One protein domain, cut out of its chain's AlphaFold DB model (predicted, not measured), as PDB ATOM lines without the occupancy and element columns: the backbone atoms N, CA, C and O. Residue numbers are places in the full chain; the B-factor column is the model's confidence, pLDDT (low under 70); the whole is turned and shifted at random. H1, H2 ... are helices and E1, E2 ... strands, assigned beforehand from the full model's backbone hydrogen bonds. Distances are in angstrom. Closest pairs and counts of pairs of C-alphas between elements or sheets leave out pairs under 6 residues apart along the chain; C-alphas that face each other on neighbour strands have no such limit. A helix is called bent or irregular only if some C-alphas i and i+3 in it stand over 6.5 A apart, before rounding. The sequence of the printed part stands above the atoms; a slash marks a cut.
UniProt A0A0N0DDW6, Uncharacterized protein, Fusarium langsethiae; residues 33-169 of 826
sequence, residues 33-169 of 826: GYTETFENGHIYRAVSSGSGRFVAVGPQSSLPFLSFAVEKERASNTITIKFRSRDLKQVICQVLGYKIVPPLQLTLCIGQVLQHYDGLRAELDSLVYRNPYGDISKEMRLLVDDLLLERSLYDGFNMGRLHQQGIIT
ATOM      1  N   GLY A  33      22.518 -32.281  11.655       85.75
ATOM      2  CA  GLY A  33      22.983 -31.218  10.762       85.75
ATOM      3  C   GLY A  33      22.856 -31.645   9.304       85.75
ATOM      4  O   GLY A  33      23.090 -32.805   8.989       85.75
ATOM      5  N   TYR A  34      22.553 -30.713   8.413       83.38
ATOM      6  CA  TYR A  34      22.533 -30.917   6.970       83.38
ATOM      7  C   TYR A  34      23.365 -29.827   6.298       83.38
ATOM      8  O   TYR A  34      23.333 -28.665   6.694       83.38
ATOM      9  N   THR A  35      24.180 -30.181   5.319       83.44
ATOM     10  CA  THR A  35      24.965 -29.233   4.532       83.44
ATOM     11  C   THR A  35      24.945 -29.682   3.087       83.44
ATOM     12  O   THR A  35      25.287 -30.822   2.799       83.44
ATOM     13  N   GLU A  36      24.567 -28.792   2.184       81.50
ATOM     14  CA  GLU A  36      24.491 -29.066   0.758       81.50
ATOM     15  C   GLU A  36      25.316 -28.048  -0.019       81.50
ATOM     16  O   GLU A  36      25.123 -26.840   0.110       81.50
ATOM     17  N   THR A  37      26.259 -28.550  -0.810       81.75
ATOM     18  CA  THR A  37      27.097 -27.752  -1.701       81.75
ATOM     19  C   THR A  37      26.589 -27.934  -3.124       81.75
ATOM     20  O   THR A  37      26.622 -29.037  -3.672       81.75
ATOM     21  N   PHE A  38      26.090 -26.850  -3.706       75.38
ATOM     22  CA  PHE A  38      25.555 -26.812  -5.062       75.38
ATOM     23  C   PHE A  38      26.681 -26.660  -6.093       75.38
ATOM     24  O   PHE A  38      27.787 -26.229  -5.773       75.38
ATOM     25  N   GLU A  39      26.391 -26.986  -7.352       75.44
ATOM     26  CA  GLU A  39      27.356 -26.923  -8.465       75.44
ATOM     27  C   GLU A  39      27.922 -25.516  -8.694       75.44
ATOM     28  O   GLU A  39      29.080 -25.350  -9.066       75.44
ATOM     29  N   ASN A  40      27.126 -24.487  -8.396       70.88
ATOM     30  CA  ASN A  40      27.535 -23.083  -8.448       70.88
ATOM     31  C   ASN A  40      28.423 -22.653  -7.256       70.88
ATOM     32  O   ASN A  40      28.729 -21.468  -7.118       70.88
ATOM     33  N   GLY A  41      28.806 -23.585  -6.378       69.62
ATOM     34  CA  GLY A  41      29.603 -23.336  -5.177       69.62
ATOM     35  C   GLY A  41      28.818 -22.752  -4.000       69.62
ATOM     36  O   GLY A  41      29.407 -22.475  -2.955       69.62
ATOM     37  N   HIS A  42      27.501 -22.557  -4.134       70.88
ATOM     38  CA  HIS A  42      26.658 -22.122  -3.025       70.88
ATOM     39  C   HIS A  42      26.588 -23.221  -1.957       70.88
ATOM     40  O   HIS A  42      26.442 -24.398  -2.282       70.88
ATOM     41  N   ILE A  43      26.667 -22.845  -0.678       73.38
ATOM     42  CA  ILE A  43      26.600 -23.787   0.446       73.38
ATOM     43  C   ILE A  43      25.360 -23.470   1.271       73.38
ATOM     44  O   ILE A  43      25.264 -22.415   1.898       73.38
ATOM     45  N   TYR A  44      24.430 -24.413   1.307       73.38
ATOM     46  CA  TYR A  44      23.311 -24.416   2.230       73.38
ATOM     47  C   TYR A  44      23.682 -25.214   3.476       73.38
ATOM     48  O   TYR A  44      24.273 -26.285   3.388       73.38
ATOM     49  N   ARG A  45      23.369 -24.685   4.657       72.31
ATOM     50  CA  ARG A  45      23.568 -25.368   5.938       72.31
ATOM     51  C   ARG A  45      22.266 -25.312   6.696       72.31
ATOM     52  O   ARG A  45      21.679 -24.239   6.769       72.31
ATOM     53  N   ALA A  46      21.857 -26.420   7.289       73.56
ATOM     54  CA  ALA A  46      20.650 -26.504   8.077       73.56
ATOM     55  C   ALA A  46      20.767 -27.475   9.260       73.56
ATOM     56  O   ALA A  46      21.712 -28.252   9.363       73.56
ATOM     57  N   VAL A  47      19.797 -27.417  10.165       75.94
ATOM     58  CA  VAL A  47      19.572 -28.387  11.244       75.94
ATOM     59  C   VAL A  47      18.150 -28.921  11.118       75.94
ATOM     60  O   VAL A  47      17.256 -28.179  10.725       75.94
ATOM     61  N   SER A  48      17.932 -30.188  11.451       75.50
ATOM     62  CA  SER A  48      16.623 -30.846  11.457       75.50
ATOM     63  C   SER A  48      16.484 -31.733  12.693       75.50
ATOM     64  O   SER A  48      17.480 -32.246  13.192       75.50
ATOM     65  N   SER A  49      15.266 -31.926  13.186       73.75
ATOM     66  CA  SER A  49      14.930 -32.949  14.190       73.75
ATOM     67  C   SER A  49      14.020 -34.043  13.611       73.75
ATOM     68  O   SER A  49      13.353 -34.744  14.370       73.75
ATOM     69  N   GLY A  50      13.953 -34.168  12.278       69.38
ATOM     70  CA  GLY A  50      13.132 -35.149  11.560       69.38
ATOM     71  C   GLY A  50      11.919 -34.539  10.852       69.38
ATOM     72  O   GLY A  50      11.785 -33.315  10.773       69.38
ATOM     73  N   SER A  51      11.042 -35.401  10.321       61.16
ATOM     74  CA  SER A  51       9.784 -35.022   9.648       61.16
ATOM     75  C   SER A  51       9.945 -34.065   8.452       61.16
ATOM     76  O   SER A  51       9.081 -33.227   8.218       61.16
ATOM     77  N   GLY A  52      11.075 -34.127   7.736       60.22
ATOM     78  CA  GLY A  52      11.335 -33.290   6.554       60.22
ATOM     79  C   GLY A  52      11.562 -31.795   6.836       60.22
ATOM     80  O   GLY A  52      11.705 -31.008   5.908       60.22
ATOM     81  N   ARG A  53      11.623 -31.362   8.106       61.78
ATOM     82  CA  ARG A  53      11.718 -29.936   8.470       61.78
ATOM     83  C   ARG A  53      13.157 -29.502   8.726       61.78
ATOM     84  O   ARG A  53      13.853 -30.107   9.544       61.78
ATOM     85  N   PHE A  54      13.575 -28.402   8.101       62.69
ATOM     86  CA  PHE A  54      14.940 -27.876   8.188       62.69
ATOM     87  C   PHE A  54      14.988 -26.411   8.637       62.69
ATOM     88  O   PHE A  54      14.112 -25.601   8.343       62.69
ATOM     89  N   VAL A  55      16.061 -26.071   9.347       59.97
ATOM     90  CA  VAL A  55      16.386 -24.733   9.854       59.97
ATOM     91  C   VAL A  55      17.706 -24.332   9.245       59.97
ATOM     92  O   VAL A  55      18.727 -24.856   9.668       59.97
ATOM     93  N   ALA A  56      17.709 -23.438   8.257       62.75
ATOM     94  CA  ALA A  56      18.919 -22.865   7.690       62.75
ATOM     95  C   ALA A  56      19.788 -22.142   8.744       62.75
ATOM     96  O   ALA A  56      19.394 -21.158   9.374       62.75
ATOM     97  N   VAL A  57      21.030 -22.593   8.895       65.06
ATOM     98  CA  VAL A  57      21.959 -22.128   9.920       65.06
ATOM     99  C   VAL A  57      23.143 -21.388   9.302       65.06
ATOM    100  O   VAL A  57      23.873 -21.922   8.471       65.06
ATOM    101  N   GLY A  58      23.389 -20.158   9.765       56.56
ATOM    102  CA  GLY A  58      24.571 -19.388   9.378       56.56
ATOM    103  C   GLY A  58      25.881 -20.007   9.901       56.56
ATOM    104  O   GLY A  58      25.876 -20.694  10.927       56.56
ATOM    105  N   PRO A  59      27.034 -19.740   9.262       55.19
ATOM    106  CA  PRO A  59      28.314 -20.383   9.578       55.19
ATOM    107  C   PRO A  59      28.843 -20.142  11.002       55.19
ATOM    108  O   PRO A  59      29.717 -20.886  11.434       55.19
ATOM    109  N   GLN A  60      28.325 -19.146  11.723       51.44
ATOM    110  CA  GLN A  60      28.786 -18.741  13.057       51.44
ATOM    111  C   GLN A  60      27.792 -19.108  14.179       51.44
ATOM    112  O   GLN A  60      27.868 -18.587  15.291       51.44
ATOM    113  N   SER A  61      26.806 -19.968  13.901       56.38
ATOM    114  CA  SER A  61      25.724 -20.245  14.854       56.38
ATOM    115  C   SER A  61      26.082 -21.255  15.934       56.38
ATOM    116  O   SER A  61      26.699 -22.280  15.651       56.38
ATOM    117  N   SER A  62      25.605 -21.011  17.161       62.94
ATOM    118  CA  SER A  62      25.622 -22.008  18.233       62.94
ATOM    119  C   SER A  62      24.639 -23.128  17.892       62.94
ATOM    120  O   SER A  62      23.425 -22.971  18.035       62.94
ATOM    121  N   LEU A  63      25.175 -24.231  17.384       69.94
ATOM    122  CA  LEU A  63      24.423 -25.437  17.059       69.94
ATOM    123  C   LEU A  63      24.109 -26.231  18.337       69.94
ATOM    124  O   LEU A  63      24.916 -26.199  19.272       69.94
ATOM    125  N   PRO A  64      22.983 -26.970  18.382       77.81
ATOM    126  CA  PRO A  64      22.751 -27.924  19.454       77.81
ATOM    127  C   PRO A  64      23.754 -29.073  19.339       77.81
ATOM    128  O   PRO A  64      24.494 -29.200  18.355       77.81
ATOM    129  N   PHE A  65      23.748 -29.961  20.329       81.62
ATOM    130  CA  PHE A  65      24.373 -31.257  20.130       81.62
ATOM    131  C   PHE A  65      23.690 -31.964  18.950       81.62
ATOM    132  O   PHE A  65      22.482 -32.189  18.963       81.62
ATOM    133  N   LEU A  66      24.471 -32.269  17.913       86.44
ATOM    134  CA  LEU A  66      23.999 -32.981  16.729       86.44
ATOM    135  C   LEU A  66      24.331 -34.458  16.892       86.44
ATOM    136  O   LEU A  66      25.506 -34.791  17.059       86.44
ATOM    137  N   SER A  67      23.339 -35.334  16.780       89.38
ATOM    138  CA  SER A  67      23.527 -36.786  16.804       89.38
ATOM    139  C   SER A  67      24.377 -37.240  15.614       89.38
ATOM    140  O   SER A  67      25.315 -38.033  15.764       89.38
ATOM    141  N   PHE A  68      24.127 -36.657  14.440       90.88
ATOM    142  CA  PHE A  68      24.934 -36.812  13.232       90.88
ATOM    143  C   PHE A  68      24.821 -35.579  12.317       90.88
ATOM    144  O   PHE A  68      23.984 -34.702  12.531       90.88
ATOM    145  N   ALA A  69      25.696 -35.478  11.319       90.50
ATOM    146  CA  ALA A  69      25.658 -34.434  10.297       90.50
ATOM    147  C   ALA A  69      25.764 -35.043   8.895       90.50
ATOM    148  O   ALA A  69      26.566 -35.948   8.686       90.50
ATOM    149  N   VAL A  70      24.977 -34.539   7.955       89.56
ATOM    150  CA  VAL A  70      24.912 -34.985   6.564       89.56
ATOM    151  C   VAL A  70      25.527 -33.910   5.679       89.56
ATOM    152  O   VAL A  70      25.193 -32.734   5.810       89.56
ATOM    153  N   GLU A  71      26.424 -34.304   4.785       90.06
ATOM    154  CA  GLU A  71      27.051 -33.426   3.799       90.06
ATOM    155  C   GLU A  71      26.790 -33.982   2.401       90.06
ATOM    156  O   GLU A  71      27.247 -35.080   2.078       90.06
ATOM    157  N   LYS A  72      26.047 -33.227   1.591       84.56
ATOM    158  CA  LYS A  72      25.745 -33.506   0.187       84.56
ATOM    159  C   LYS A  72      26.532 -32.547  -0.698       84.56
ATOM    160  O   LYS A  72      26.453 -31.333  -0.538       84.56
ATOM    161  N   GLU A  73      27.279 -33.073  -1.649       85.44
ATOM    162  CA  GLU A  73      28.010 -32.295  -2.642       85.44
ATOM    163  C   GLU A  73      27.485 -32.665  -4.030       85.44
ATOM    164  O   GLU A  73      27.697 -33.781  -4.505       85.44
ATOM    165  N   ARG A  74      26.772 -31.735  -4.683       78.81
ATOM    166  CA  ARG A  74      26.141 -31.990  -5.989       78.81
ATOM    167  C   ARG A  74      27.166 -32.142  -7.109       78.81
ATOM    168  O   ARG A  74      27.021 -33.033  -7.932       78.81
ATOM    169  N   ALA A  75      28.240 -31.349  -7.082       76.69
ATOM    170  CA  ALA A  75      29.290 -31.395  -8.103       76.69
ATOM    171  C   ALA A  75      29.999 -32.761  -8.175       76.69
ATOM    172  O   ALA A  75      30.314 -33.244  -9.259       76.69
ATOM    173  N   SER A  76      30.243 -33.391  -7.023       79.81
ATOM    174  CA  SER A  76      30.845 -34.727  -6.946       79.81
ATOM    175  C   SER A  76      29.806 -35.850  -6.887       79.81
ATOM    176  O   SER A  76      30.171 -37.025  -6.954       79.81
ATOM    177  N   ASN A  77      28.522 -35.497  -6.773       79.50
ATOM    178  CA  ASN A  77      27.412 -36.398  -6.498       79.50
ATOM    179  C   ASN A  77      27.705 -37.332  -5.310       79.50
ATOM    180  O   ASN A  77      27.587 -38.554  -5.411       79.50
ATOM    181  N   THR A  78      28.167 -36.763  -4.192       83.69
ATOM    182  CA  THR A  78      28.494 -37.516  -2.974       83.69
ATOM    183  C   THR A  78      27.633 -37.077  -1.799       83.69
ATOM    184  O   THR A  78      27.348 -35.897  -1.615       83.69
ATOM    185  N   ILE A  79      27.208 -38.045  -0.985       86.62
ATOM    186  CA  ILE A  79      26.515 -37.802   0.282       86.62
ATOM    187  C   ILE A  79      27.285 -38.549   1.366       86.62
ATOM    188  O   ILE A  79      27.546 -39.751   1.242       86.62
ATOM    189  N   THR A  80      27.655 -37.849   2.433       90.88
ATOM    190  CA  THR A  80      28.387 -38.409   3.572       90.88
ATOM    191  C   THR A  80      27.665 -38.113   4.878       90.88
ATOM    192  O   THR A  80      27.072 -37.051   5.050       90.88
ATOM    193  N   ILE A  81      27.705 -39.064   5.809       92.31
ATOM    194  CA  ILE A  81      27.098 -38.959   7.133       92.31
ATOM    195  C   ILE A  81      28.194 -39.079   8.191       92.31
ATOM    196  O   ILE A  81      28.958 -40.043   8.236       92.31
ATOM    197  N   LYS A  82      28.265 -38.073   9.057       91.25
ATOM    198  CA  LYS A  82      29.234 -37.895  10.138       91.25
ATOM    199  C   LYS A  82      28.546 -38.111  11.483       91.25
ATOM    200  O   LYS A  82      27.878 -37.210  11.988       91.25
ATOM    201  N   PHE A  83      28.739 -39.275  12.093       89.50
ATOM    202  CA  PHE A  83      28.133 -39.630  13.378       89.50
ATOM    203  C   PHE A  83      28.925 -39.051  14.552       89.50
ATOM    204  O   PHE A  83      30.145 -39.234  14.655       89.50
ATOM    205  N   ARG A  84      28.222 -38.357  15.451       86.19
ATOM    206  CA  ARG A  84      28.801 -37.651  16.604       86.19
ATOM    207  C   ARG A  84      28.350 -38.255  17.933       86.19
ATOM    208  O   ARG A  84      29.197 -38.414  18.815       86.19
ATOM    209  N   SER A  85      27.081 -38.653  18.049       87.00
ATOM    210  CA  SER A  85      26.554 -39.365  19.220       87.00
ATOM    211  C   SER A  85      27.345 -40.644  19.489       87.00
ATOM    212  O   SER A  85      27.635 -41.425  18.579       87.00
ATOM    213  N   ARG A  86      27.760 -40.834  20.747       84.56
ATOM    214  CA  ARG A  86      28.541 -42.004  21.166       84.56
ATOM    215  C   ARG A  86      27.720 -43.280  21.035       84.56
ATOM    216  O   ARG A  86      28.232 -44.270  20.516       84.56
ATOM    217  N   ASP A  87      26.476 -43.223  21.483       85.38
ATOM    218  CA  ASP A  87      25.616 -44.393  21.566       85.38
ATOM    219  C   ASP A  87      25.135 -44.796  20.169       85.38
ATOM    220  O   ASP A  87      25.263 -45.960  19.790       85.38
ATOM    221  N   LEU A  88      24.750 -43.821  19.333       87.19
ATOM    222  CA  LEU A  88      24.438 -44.058  17.921       87.19
ATOM    223  C   LEU A  88      25.633 -44.657  17.162       87.19
ATOM    224  O   LEU A  88      25.475 -45.623  16.418       87.19
ATOM    225  N   LYS A  89      26.853 -44.139  17.380       88.62
ATOM    226  CA  LYS A  89      28.079 -44.703  16.784       88.62
ATOM    227  C   LYS A  89      28.273 -46.169  17.157       88.62
ATOM    228  O   LYS A  89      28.682 -46.951  16.301       88.62
ATOM    229  N   GLN A  90      28.022 -46.534  18.411       85.31
ATOM    230  CA  GLN A  90      28.182 -47.907  18.881       85.31
ATOM    231  C   GLN A  90      27.190 -48.849  18.192       85.31
ATOM    232  O   GLN A  90      27.613 -49.892  17.694       85.31
ATOM    233  N   VAL A  91      25.918 -48.450  18.101       86.62
ATOM    234  CA  VAL A  91      24.871 -49.213  17.405       86.62
ATOM    235  C   VAL A  91      25.230 -49.399  15.930       86.62
ATOM    236  O   VAL A  91      25.274 -50.521  15.432       86.62
ATOM    237  N   ILE A  92      25.595 -48.317  15.242       88.19
ATOM    238  CA  ILE A  92      25.958 -48.352  13.820       88.19
ATOM    239  C   ILE A  92      27.194 -49.224  13.582       88.19
ATOM    240  O   ILE A  92      27.212 -50.033  12.659       88.19
ATOM    241  N   CYS A  93      28.219 -49.116  14.432       86.44
ATOM    242  CA  CYS A  93      29.407 -49.962  14.327       86.44
ATOM    243  C   CYS A  93      29.088 -51.444  14.530       86.44
ATOM    244  O   CYS A  93      29.662 -52.281  13.838       86.44
ATOM    245  N   GLN A  94      28.179 -51.764  15.452       85.75
ATOM    246  CA  GLN A  94      27.738 -53.133  15.693       85.75
ATOM    247  C   GLN A  94      27.017 -53.708  14.468       85.75
ATOM    248  O   GLN A  94      27.347 -54.815  14.047       85.75
ATOM    249  N   VAL A  95      26.102 -52.945  13.862       86.25
ATOM    250  CA  VAL A  95      25.369 -53.359  12.653       86.25
ATOM    251  C   VAL A  95      26.306 -53.520  11.451       86.25
ATOM    252  O   VAL A  95      26.191 -54.483  10.697       86.25
ATOM    253  N   LEU A  96      27.284 -52.624  11.300       84.38
ATOM    254  CA  LEU A  96      28.290 -52.669  10.231       84.38
ATOM    255  C   LEU A  96      29.408 -53.700  10.480       84.38
ATOM    256  O   LEU A  96      30.285 -53.877   9.637       84.38
ATOM    257  N   GLY A  97      29.425 -54.370  11.637       80.06
ATOM    258  CA  GLY A  97      30.438 -55.374  11.979       80.06
ATOM    259  C   GLY A  97      31.824 -54.807  12.325       80.06
ATOM    260  O   GLY A  97      32.817 -55.544  12.318       80.06
ATOM    261  N   TYR A  98      31.930 -53.518  12.656       80.25
ATOM    262  CA  TYR A  98      33.182 -52.917  13.113       80.25
ATOM    263  C   TYR A  98      33.550 -53.414  14.516       80.25
ATOM    264  O   TYR A  98      32.823 -53.228  15.487       80.25
ATOM    265  N   LYS A  99      34.744 -54.007  14.641       66.75
ATOM    266  CA  LYS A  99      35.260 -54.543  15.916       66.75
ATOM    267  C   LYS A  99      35.706 -53.465  16.907       66.75
ATOM    268  O   LYS A  99      35.836 -53.748  18.094       66.75
ATOM    269  N   ILE A 100      35.996 -52.259  16.419       66.25
ATOM    270  CA  ILE A 100      36.472 -51.128  17.218       66.25
ATOM    271  C   ILE A 100      35.672 -49.900  16.795       66.25
ATOM    272  O   ILE A 100      35.705 -49.517  15.628       66.25
ATOM    273  N   VAL A 101      34.971 -49.285  17.748       67.44
ATOM    274  CA  VAL A 101      34.248 -48.028  17.524       67.44
ATOM    275  C   VAL A 101      35.268 -46.882  17.486       67.44
ATOM    276  O   VAL A 101      36.013 -46.718  18.459       67.44
ATOM    277  N   PRO A 102      35.335 -46.077  16.409       67.69
ATOM    278  CA  PRO A 102      36.251 -44.945  16.343       67.69
ATOM    279  C   PRO A 102      35.998 -43.941  17.484       67.69
ATOM    280  O   PRO A 102      34.847 -43.566  17.729       67.69
ATOM    281  N   PRO A 103      37.049 -43.457  18.174       57.06
ATOM    282  CA  PRO A 103      36.888 -42.658  19.391       57.06
ATOM    283  C   PRO A 103      36.350 -41.242  19.135       57.06
ATOM    284  O   PRO A 103      35.682 -40.682  19.998       57.06
ATOM    285  N   LEU A 104      36.611 -40.662  17.957       60.97
ATOM    286  CA  LEU A 104      36.323 -39.250  17.670       60.97
ATOM    287  C   LEU A 104      35.113 -39.090  16.741       60.97
ATOM    288  O   LEU A 104      34.060 -38.620  17.173       60.97
ATOM    289  N   GLN A 105      35.210 -39.551  15.494       66.75
ATOM    290  CA  GLN A 105      34.170 -39.368  14.483       66.75
ATOM    291  C   GLN A 105      34.107 -40.586  13.560       66.75
ATOM    292  O   GLN A 105      35.141 -41.061  13.096       66.75
ATOM    293  N   LEU A 106      32.897 -41.086  13.304       82.19
ATOM    294  CA  LEU A 106      32.637 -42.099  12.282       82.19
ATOM    295  C   LEU A 106      32.027 -41.375  11.080       82.19
ATOM    296  O   LEU A 106      30.974 -40.756  11.219       82.19
ATOM    297  N   THR A 107      32.700 -41.419   9.933       87.38
ATOM    298  CA  THR A 107      32.207 -40.824   8.683       87.38
ATOM    299  C   THR A 107      31.967 -41.942   7.690       87.38
ATOM    300  O   THR A 107      32.890 -42.707   7.416       87.38
ATOM    301  N   LEU A 108      30.744 -42.045   7.181       87.88
ATOM    302  CA  LEU A 108      30.335 -43.057   6.212       87.88
ATOM    303  C   LEU A 108      29.768 -42.375   4.971       87.88
ATOM    304  O   LEU A 108      29.055 -41.380   5.077       87.88
ATOM    305  N   CYS A 109      30.055 -42.918   3.794       87.75
ATOM    306  CA  CYS A 109      29.333 -42.540   2.582       87.75
ATOM    307  C   CYS A 109      27.905 -43.095   2.644       87.75
ATOM    308  O   CYS A 109      27.693 -44.172   3.206       87.75
ATOM    309  N   ILE A 110      26.940 -42.415   2.017       87.00
ATOM    310  CA  ILE A 110      25.534 -42.849   2.017       87.00
ATOM    311  C   ILE A 110      25.403 -44.300   1.554       87.00
ATOM    312  O   ILE A 110      24.766 -45.092   2.233       87.00
ATOM    313  N   GLY A 111      26.122 -44.697   0.498       83.25
ATOM    314  CA  GLY A 111      26.093 -46.070  -0.009       83.25
ATOM    315  C   GLY A 111      26.520 -47.120   1.023       83.25
ATOM    316  O   GLY A 111      25.919 -48.185   1.087       83.25
ATOM    317  N   GLN A 112      27.483 -46.809   1.898       85.38
ATOM    318  CA  GLN A 112      27.892 -47.720   2.977       85.38
ATOM    319  C   GLN A 112      26.802 -47.874   4.042       85.38
ATOM    320  O   GLN A 112      26.694 -48.922   4.667       85.38
ATOM    321  N   VAL A 113      26.005 -46.827   4.266       86.88
ATOM    322  CA  VAL A 113      24.874 -46.867   5.198       86.88
ATOM    323  C   VAL A 113      23.706 -47.635   4.575       86.88
ATOM    324  O   VAL A 113      23.149 -48.517   5.224       86.88
ATOM    325  N   LEU A 114      23.380 -47.360   3.305       86.38
ATOM    326  CA  LEU A 114      22.271 -48.006   2.592       86.38
ATOM    327  C   LEU A 114      22.489 -49.510   2.396       86.38
ATOM    328  O   LEU A 114      21.544 -50.277   2.552       86.38
ATOM    329  N   GLN A 115      23.733 -49.943   2.169       85.94
ATOM    330  CA  GLN A 115      24.077 -51.363   2.044       85.94
ATOM    331  C   GLN A 115      23.677 -52.190   3.280       85.94
ATOM    332  O   GLN A 115      23.433 -53.390   3.176       85.94
ATOM    333  N   HIS A 116      23.604 -51.557   4.452       87.31
ATOM    334  CA  HIS A 116      23.244 -52.201   5.714       87.31
ATOM    335  C   HIS A 116      21.873 -51.754   6.243       87.31
ATOM    336  O   HIS A 116      21.583 -51.948   7.425       87.31
ATOM    337  N   TYR A 117      21.021 -51.180   5.384       87.75
ATOM    338  CA  TYR A 117      19.713 -50.650   5.772       87.75
ATOM    339  C   TYR A 117      18.849 -51.679   6.515       87.75
ATOM    340  O   TYR A 117      18.347 -51.378   7.596       87.75
ATOM    341  N   ASP A 118      18.746 -52.912   6.011       84.94
ATOM    342  CA  ASP A 118      17.917 -53.955   6.636       84.94
ATOM    343  C   ASP A 118      18.406 -54.317   8.051       84.94
ATOM    344  O   ASP A 118      17.610 -54.543   8.964       84.94
ATOM    345  N   GLY A 119      19.727 -54.304   8.266       86.31
ATOM    346  CA  GLY A 119      20.326 -54.506   9.586       86.31
ATOM    347  C   GLY A 119      20.058 -53.337  10.538       86.31
ATOM    348  O   GLY A 119      19.747 -53.554  11.709       86.31
ATOM    349  N   LEU A 120      20.125 -52.099  10.034       89.12
ATOM    350  CA  LEU A 120      19.793 -50.896  10.807       89.12
ATOM    351  C   LEU A 120      18.310 -50.881  11.197       89.12
ATOM    352  O   LEU A 120      17.978 -50.504  12.321       89.12
ATOM    353  N   ARG A 121      17.431 -51.332  10.296       88.00
ATOM    354  CA  ARG A 121      15.991 -51.455  10.532       88.00
ATOM    355  C   ARG A 121      15.679 -52.480  11.620       88.00
ATOM    356  O   ARG A 121      14.984 -52.150  12.575       88.00
ATOM    357  N   ALA A 122      16.234 -53.687  11.518       86.44
ATOM    358  CA  ALA A 122      16.020 -54.738  12.514       86.44
ATOM    359  C   ALA A 122      16.505 -54.322  13.915       86.44
ATOM    360  O   ALA A 122      15.860 -54.623  14.924       86.44
ATOM    361  N   GLU A 123      17.623 -53.594  13.990       89.38
ATOM    362  CA  GLU A 123      18.135 -53.068  15.256       89.38
ATOM    363  C   GLU A 123      17.237 -51.953  15.817       89.38
ATOM    364  O   GLU A 123      16.960 -51.943  17.017       89.38
ATOM    365  N   LEU A 124      16.715 -51.056  14.968       88.50
ATOM    366  CA  LEU A 124      15.719 -50.064  15.381       88.50
ATOM    367  C   LEU A 124      14.473 -50.742  15.972       88.50
ATOM    368  O   LEU A 124      14.043 -50.365  17.061       88.50
ATOM    369  N   ASP A 125      13.928 -51.764  15.313       85.56
ATOM    370  CA  ASP A 125      12.746 -52.483  15.805       85.56
ATOM    371  C   ASP A 125      13.011 -53.143  17.174       85.56
ATOM    372  O   ASP A 125      12.178 -53.074  18.087       85.56
ATOM    373  N   SER A 126      14.208 -53.709  17.367       87.62
ATOM    374  CA  SER A 126      14.670 -54.276  18.644       87.62
ATOM    375  C   SER A 126      14.790 -53.216  19.749       87.62
ATOM    376  O   SER A 126      14.352 -53.435  20.884       87.62
ATOM    377  N   LEU A 127      15.345 -52.043  19.429       85.19
ATOM    378  CA  LEU A 127      15.490 -50.920  20.359       85.19
ATOM    379  C   LEU A 127      14.138 -50.323  20.751       85.19
ATOM    380  O   LEU A 127      13.899 -50.080  21.933       85.19
ATOM    381  N   VAL A 128      13.233 -50.140  19.788       83.69
ATOM    382  CA  VAL A 128      11.878 -49.629  20.030       83.69
ATOM    383  C   VAL A 128      11.078 -50.595  20.898       83.69
ATOM    384  O   VAL A 128      10.385 -50.148  21.810       83.69
ATOM    385  N   TYR A 129      11.217 -51.906  20.677       82.56
ATOM    386  CA  TYR A 129      10.587 -52.920  21.522       82.56
ATOM    387  C   TYR A 129      11.075 -52.857  22.978       82.56
ATOM    388  O   TYR A 129      10.279 -53.004  23.903       82.56
ATOM    389  N   ARG A 130      12.374 -52.615  23.200       80.62
ATOM    390  CA  ARG A 130      12.965 -52.559  24.550       80.62
ATOM    391  C   ARG A 130      12.725 -51.231  25.263       80.62
ATOM    392  O   ARG A 130      12.468 -51.229  26.463       80.62
ATOM    393  N   ASN A 131      12.874 -50.112  24.562       77.31
ATOM    394  CA  ASN A 131      12.716 -48.772  25.116       77.31
ATOM    395  C   ASN A 131      12.283 -47.774  24.021       77.31
ATOM    396  O   ASN A 131      13.133 -47.131  23.396       77.31
ATOM    397  N   PRO A 132      10.972 -47.582  23.802       71.81
ATOM    398  CA  PRO A 132      10.467 -46.741  22.717       71.81
ATOM    399  C   PRO A 132      10.754 -45.245  22.906       71.81
ATOM    400  O   PRO A 132      10.693 -44.496  21.928       71.81
ATOM    401  N   TYR A 133      11.069 -44.801  24.128       71.75
ATOM    402  CA  TYR A 133      11.315 -43.392  24.463       71.75
ATOM    403  C   TYR A 133      12.775 -43.083  24.814       71.75
ATOM    404  O   TYR A 133      13.082 -41.937  25.140       71.75
ATOM    405  N   GLY A 134      13.668 -44.075  24.739       77.12
ATOM    406  CA  GLY A 134      15.096 -43.883  24.977       77.12
ATOM    407  C   GLY A 134      15.743 -42.992  23.920       77.12
ATOM    408  O   GLY A 134      15.349 -43.021  22.754       77.12
ATOM    409  N   ASP A 135      16.761 -42.230  24.319       82.19
ATOM    410  CA  ASP A 135      17.441 -41.277  23.432       82.19
ATOM    411  C   ASP A 135      18.049 -41.969  22.205       82.19
ATOM    412  O   ASP A 135      17.864 -41.506  21.085       82.19
ATOM    413  N   ILE A 136      18.637 -43.157  22.385       86.25
ATOM    414  CA  ILE A 136      19.192 -43.980  21.294       86.25
ATOM    415  C   ILE A 136      18.104 -44.386  20.289       86.25
ATOM    416  O   ILE A 136      18.323 -44.336  19.081       86.25
ATOM    417  N   SER A 137      16.917 -44.760  20.772       84.31
ATOM    418  CA  SER A 137      15.786 -45.124  19.913       84.31
ATOM    419  C   SER A 137      15.307 -43.920  19.102       84.31
ATOM    420  O   SER A 137      15.003 -44.061  17.921       84.31
ATOM    421  N   LYS A 138      15.280 -42.719  19.699       83.44
ATOM    422  CA  LYS A 138      14.953 -41.477  18.980       83.44
ATOM    423  C   LYS A 138      16.019 -41.127  17.937       83.44
ATOM    424  O   LYS A 138      15.664 -40.752  16.826       83.44
ATOM    425  N   GLU A 139      17.305 -41.274  18.261       89.00
ATOM    426  CA  GLU A 139      18.409 -41.024  17.321       89.00
ATOM    427  C   GLU A 139      18.393 -42.002  16.140       89.00
ATOM    428  O   GLU A 139      18.614 -41.594  15.000       89.00
ATOM    429  N   MET A 140      18.086 -43.280  16.393       89.31
ATOM    430  CA  MET A 140      17.931 -44.292  15.345       89.31
ATOM    431  C   MET A 140      16.698 -44.041  14.473       89.31
ATOM    432  O   MET A 140      16.802 -44.206  13.261       89.31
ATOM    433  N   ARG A 141      15.566 -43.591  15.038       86.12
ATOM    434  CA  ARG A 141      14.405 -43.154  14.237       86.12
ATOM    435  C   ARG A 141      14.761 -41.963  13.349       86.12
ATOM    436  O   ARG A 141      14.505 -42.015  12.152       86.12
ATOM    437  N   LEU A 142      15.438 -40.952  13.901       85.75
ATOM    438  CA  LEU A 142      15.873 -39.777  13.140       85.75
ATOM    439  C   LEU A 142      16.763 -40.158  11.937       85.75
ATOM    440  O   LEU A 142      16.707 -39.531  10.882       85.75
ATOM    441  N   LEU A 143      17.592 -41.194  12.079       89.56
ATOM    442  CA  LEU A 143      18.406 -41.707  10.981       89.56
ATOM    443  C   LEU A 143      17.583 -42.561  10.003       89.56
ATOM    444  O   LEU A 143      17.548 -42.264   8.814       89.56
ATOM    445  N   VAL A 144      16.967 -43.640  10.486       87.94
ATOM    446  CA  VAL A 144      16.394 -44.707   9.648       87.94
ATOM    447  C   VAL A 144      15.017 -44.343   9.117       87.94
ATOM    448  O   VAL A 144      14.773 -44.555   7.934       87.94
ATOM    449  N   ASP A 145      14.134 -43.830   9.974       81.75
ATOM    450  CA  ASP A 145      12.767 -43.481   9.592       81.75
ATOM    451  C   ASP A 145      12.711 -42.101   8.961       81.75
ATOM    452  O   ASP A 145      11.963 -41.946   8.010       81.75
ATOM    453  N   ASP A 146      13.489 -41.127   9.454       75.81
ATOM    454  CA  ASP A 146      13.411 -39.736   9.002       75.81
ATOM    455  C   ASP A 146      14.377 -39.371   7.877       75.81
ATOM    456  O   ASP A 146      13.917 -38.879   6.854       75.81
ATOM    457  N   LEU A 147      15.688 -39.586   8.028       83.38
ATOM    458  CA  LEU A 147      16.656 -39.186   7.001       83.38
ATOM    459  C   LEU A 147      16.688 -40.158   5.814       83.38
ATOM    460  O   LEU A 147      16.599 -39.729   4.670       83.38
ATOM    461  N   LEU A 148      16.889 -41.458   6.055       84.44
ATOM    462  CA  LEU A 148      17.164 -42.416   4.971       84.44
ATOM    463  C   LEU A 148      15.956 -42.657   4.061       84.44
ATOM    464  O   LEU A 148      16.133 -43.071   2.916       84.44
ATOM    465  N   LEU A 149      14.747 -42.387   4.554       77.25
ATOM    466  CA  LEU A 149      13.515 -42.487   3.774       77.25
ATOM    467  C   LEU A 149      13.082 -41.159   3.140       77.25
ATOM    468  O   LEU A 149      12.044 -41.111   2.485       77.25
ATOM    469  N   GLU A 150      13.844 -40.084   3.343       72.00
ATOM    470  CA  GLU A 150      13.554 -38.761   2.794       72.00
ATOM    471  C   GLU A 150      13.903 -38.711   1.301       72.00
ATOM    472  O   GLU A 150      15.060 -38.902   0.923       72.00
ATOM    473  N   ARG A 151      12.921 -38.436   0.430       67.06
ATOM    474  CA  ARG A 151      13.155 -38.415  -1.026       67.06
ATOM    475  C   ARG A 151      14.113 -37.301  -1.432       67.06
ATOM    476  O   ARG A 151      15.027 -37.548  -2.217       67.06
ATOM    477  N   SER A 152      13.927 -36.111  -0.864       65.44
ATOM    478  CA  SER A 152      14.699 -34.909  -1.200       65.44
ATOM    479  C   SER A 152      16.210 -35.074  -0.966       65.44
ATOM    480  O   SER A 152      17.039 -34.461  -1.650       65.44
ATOM    481  N   LEU A 153      16.605 -35.985  -0.065       72.62
ATOM    482  CA  LEU A 153      18.003 -36.360   0.146       72.62
ATOM    483  C   LEU A 153      18.662 -36.843  -1.153       72.62
ATOM    484  O   LEU A 153      19.816 -36.501  -1.430       72.62
ATOM    485  N   TYR A 154      17.919 -37.588  -1.970       71.56
ATOM    486  CA  TYR A 154      18.405 -38.249  -3.177       71.56
ATOM    487  C   TYR A 154      18.220 -37.423  -4.454       71.56
ATOM    488  O   TYR A 154      18.622 -37.873  -5.522       71.56
ATOM    489  N   ASP A 155      17.693 -36.198  -4.374       64.06
ATOM    490  CA  ASP A 155      17.522 -35.340  -5.553       64.06
ATOM    491  C   ASP A 155      18.868 -35.062  -6.244       64.06
ATOM    492  O   ASP A 155      19.820 -34.597  -5.609       64.06
ATOM    493  N   GLY A 156      18.961 -35.349  -7.544       60.34
ATOM    494  CA  GLY A 156      20.211 -35.263  -8.313       60.34
ATOM    495  C   GLY A 156      21.210 -36.400  -8.042       60.34
ATOM    496  O   GLY A 156      22.259 -36.468  -8.683       60.34
ATOM    497  N   PHE A 157      20.883 -37.322  -7.134       67.00
ATOM    498  CA  PHE A 157      21.645 -38.535  -6.873       67.00
ATOM    499  C   PHE A 157      21.091 -39.684  -7.719       67.00
ATOM    500  O   PHE A 157      19.890 -39.943  -7.734       67.00
ATOM    501  N   ASN A 158      21.954 -40.408  -8.436       67.50
ATOM    502  CA  ASN A 158      21.492 -41.464  -9.339       67.50
ATOM    503  C   ASN A 158      21.163 -42.747  -8.553       67.50
ATOM    504  O   ASN A 158      21.998 -43.648  -8.420       67.50
ATOM    505  N   MET A 159      19.938 -42.815  -8.026       66.81
ATOM    506  CA  MET A 159      19.399 -43.987  -7.323       66.81
ATOM    507  C   MET A 159      19.377 -45.230  -8.221       66.81
ATOM    508  O   MET A 159      19.658 -46.327  -7.741       66.81
ATOM    509  N   GLY A 160      19.160 -45.057  -9.530       61.88
ATOM    510  CA  GLY A 160      19.246 -46.133 -10.522       61.88
ATOM    511  C   GLY A 160      20.601 -46.812 -10.570       61.88
ATOM    512  O   GLY A 160      20.688 -48.039 -10.542       61.88
ATOM    513  N   ARG A 161      21.677 -46.032 -10.522       67.81
ATOM    514  CA  ARG A 161      23.041 -46.557 -10.473       67.81
ATOM    515  C   ARG A 161      23.317 -47.311  -9.174       67.81
ATOM    516  O   ARG A 161      23.953 -48.359  -9.216       67.81
ATOM    517  N   LEU A 162      22.851 -46.807  -8.031       68.06
ATOM    518  CA  LEU A 162      23.027 -47.493  -6.746       68.06
ATOM    519  C   LEU A 162      22.226 -48.801  -6.667       68.06
ATOM    520  O   LEU A 162      22.707 -49.771  -6.078       68.06
ATOM    521  N   HIS A 163      21.039 -48.839  -7.273       67.25
ATOM    522  CA  HIS A 163      20.240 -50.055  -7.404       67.25
ATOM    523  C   HIS A 163      20.943 -51.087  -8.296       67.25
ATOM    524  O   HIS A 163      21.152 -52.221  -7.878       67.25
ATOM    525  N   GLN A 164      21.426 -50.675  -9.474       66.50
ATOM    526  CA  GLN A 164      22.207 -51.536 -10.376       66.50
ATOM    527  C   GLN A 164      23.493 -52.074  -9.726       66.50
ATOM    528  O   GLN A 164      23.954 -53.163 -10.058       66.50
ATOM    529  N   GLN A 165      24.077 -51.323  -8.791       68.38
ATOM    530  CA  GLN A 165      25.247 -51.735  -8.012       68.38
ATOM    531  C   GLN A 165      24.904 -52.644  -6.817       68.38
ATOM    532  O   GLN A 165      25.817 -53.078  -6.116       68.38
ATOM    533  N   GLY A 166      23.620 -52.920  -6.563       67.88
ATOM    534  CA  GLY A 166      23.150 -53.716  -5.426       67.88
ATOM    535  C   GLY A 166      23.357 -53.047  -4.063       67.88
ATOM    536  O   GLY A 166      23.324 -53.722  -3.039       67.88
ATOM    537  N   ILE A 167      23.616 -51.735  -4.037       74.62
ATOM    538  CA  ILE A 167      23.830 -50.958  -2.805       74.62
ATOM    539  C   ILE A 167      22.491 -50.613  -2.158       74.62
ATOM    540  O   ILE A 167      22.354 -50.646  -0.937       74.62
ATOM    541  N   ILE A 168      21.511 -50.261  -2.986       72.38
ATOM    542  CA  ILE A 168      20.137 -50.052  -2.552       72.38
ATOM    543  C   ILE A 168      19.413 -51.385  -2.650       72.38
ATOM    544  O   ILE A 168      19.318 -51.961  -3.733       72.38
ATOM    545  N   THR A 169      18.890 -51.858  -1.523       69.62
ATOM    546  CA  THR A 169      18.033 -53.038  -1.520       69.62
ATOM    547  C   THR A 169      16.661 -52.683  -2.106       69.62
ATOM    548  O   THR A 169      16.162 -51.576  -1.874       69.62
TER     549      THR A 169
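AT A GLANCE: This is residues 33 to 169 of the 826 residues of an uncharacterized protein of Fusarium langsethiae (UniProt A0A0N0DDW6). A twisted sheet of five strands has helices over one face, while the other face is bare of named helices. H4 runs along E3, H3 packs on H4 as the first half of a helical hairpin, H1 touches both at steep tilts, and the short H6 lies far out, its centre 18.6 A from the mean of the C-alphas. The 137 printed residues hold six named helices and five named strands, in the order E1 E2 E3 E4 H1 E5 H2 H3 H4 H5 H6; the sheet runs E2 E1 E3 E4 E5 and is mixed. The class is mixed, helices and strands. The whole is compact, with a radius of gyration of the C-alphas of 15.0 A and spans of 45 by 41 by 29 A.

IN THESE COORDINATES: The strands are E3, residues 66 to 73, 19.8 A long; E1, residues 33 to 37, beginning at C-alpha 33 (22.983, -31.218, 10.762); E2, residues 43 to 48, and E4, residues 78 to 83, 16.5 A each; and E5, residues 106 to 109. The helices are H1, residues 86 to 95, 14.5 A; H2, residues 110 to 114; H3, residues 117 to 130, 20.0 A; H4, residues 135 to 147, 16.6 A; H5, residues 151 to 154; and H6, residues 159 to 164, ending at C-alpha 164 (22.207, -51.536, -10.376). H4 is neither bent nor irregular, but only just: C-alphas 144 and 147 are 6.1 A apart.

HOW THE PARTS SIT: E1 and E3 are parallel, with N 35 and O 70 at 2.8 A. The other neighbours are antiparallel: hairpin E1 and E2, N 34 to O 46, 2.8 A; hairpin E3 and E4, N 69 to O 82, 2.9 A; E4 and E5, N 81 to O 108, 2.8 A. H4 and H1 form two layers with the sheet, helices on one face of it. H4 lies over E3 at a height over the sheet of 10.0 A and runs along it, at 15 degrees on the local plane. H1 and H2 are on the same face as H4, over none of the strands. H5 only grazes the sheet with residues 153 to 154. H3 and H4, a helical hairpin, touch at the C-alphas of Leu 127 and Ser 137, 5.8 A, opposite ways at a steep tilt of 36 degrees, only just steep. H1 touches H4 residues 136 to 140 alone, closest C-alphas Leu 88 and Ile 136, 6.2 A, and H3 residues 119 to 123 alone, Val 95 and Gly 119, 6.0 A. H2 and H6 are close but not clearly touching, C-alphas of Gly 111 and Leu 162, 7.5 A. Every O i to N i+4 pair is within hydrogen-bond range in H1, H2, H3 and H6; H4 has 8 of 9, and H5 is too short for one.

THE WHOLE: The C-alphas of Asn 40 and Arg 130, the two farthest apart, are 46.6 A apart. The printed part has no cut. The link E2 to E3 is long, 17 residues. The mean pLDDT of the printed part is 77.9; residues under 70 include 50 to 63, 99 to 105 and 155 to 166.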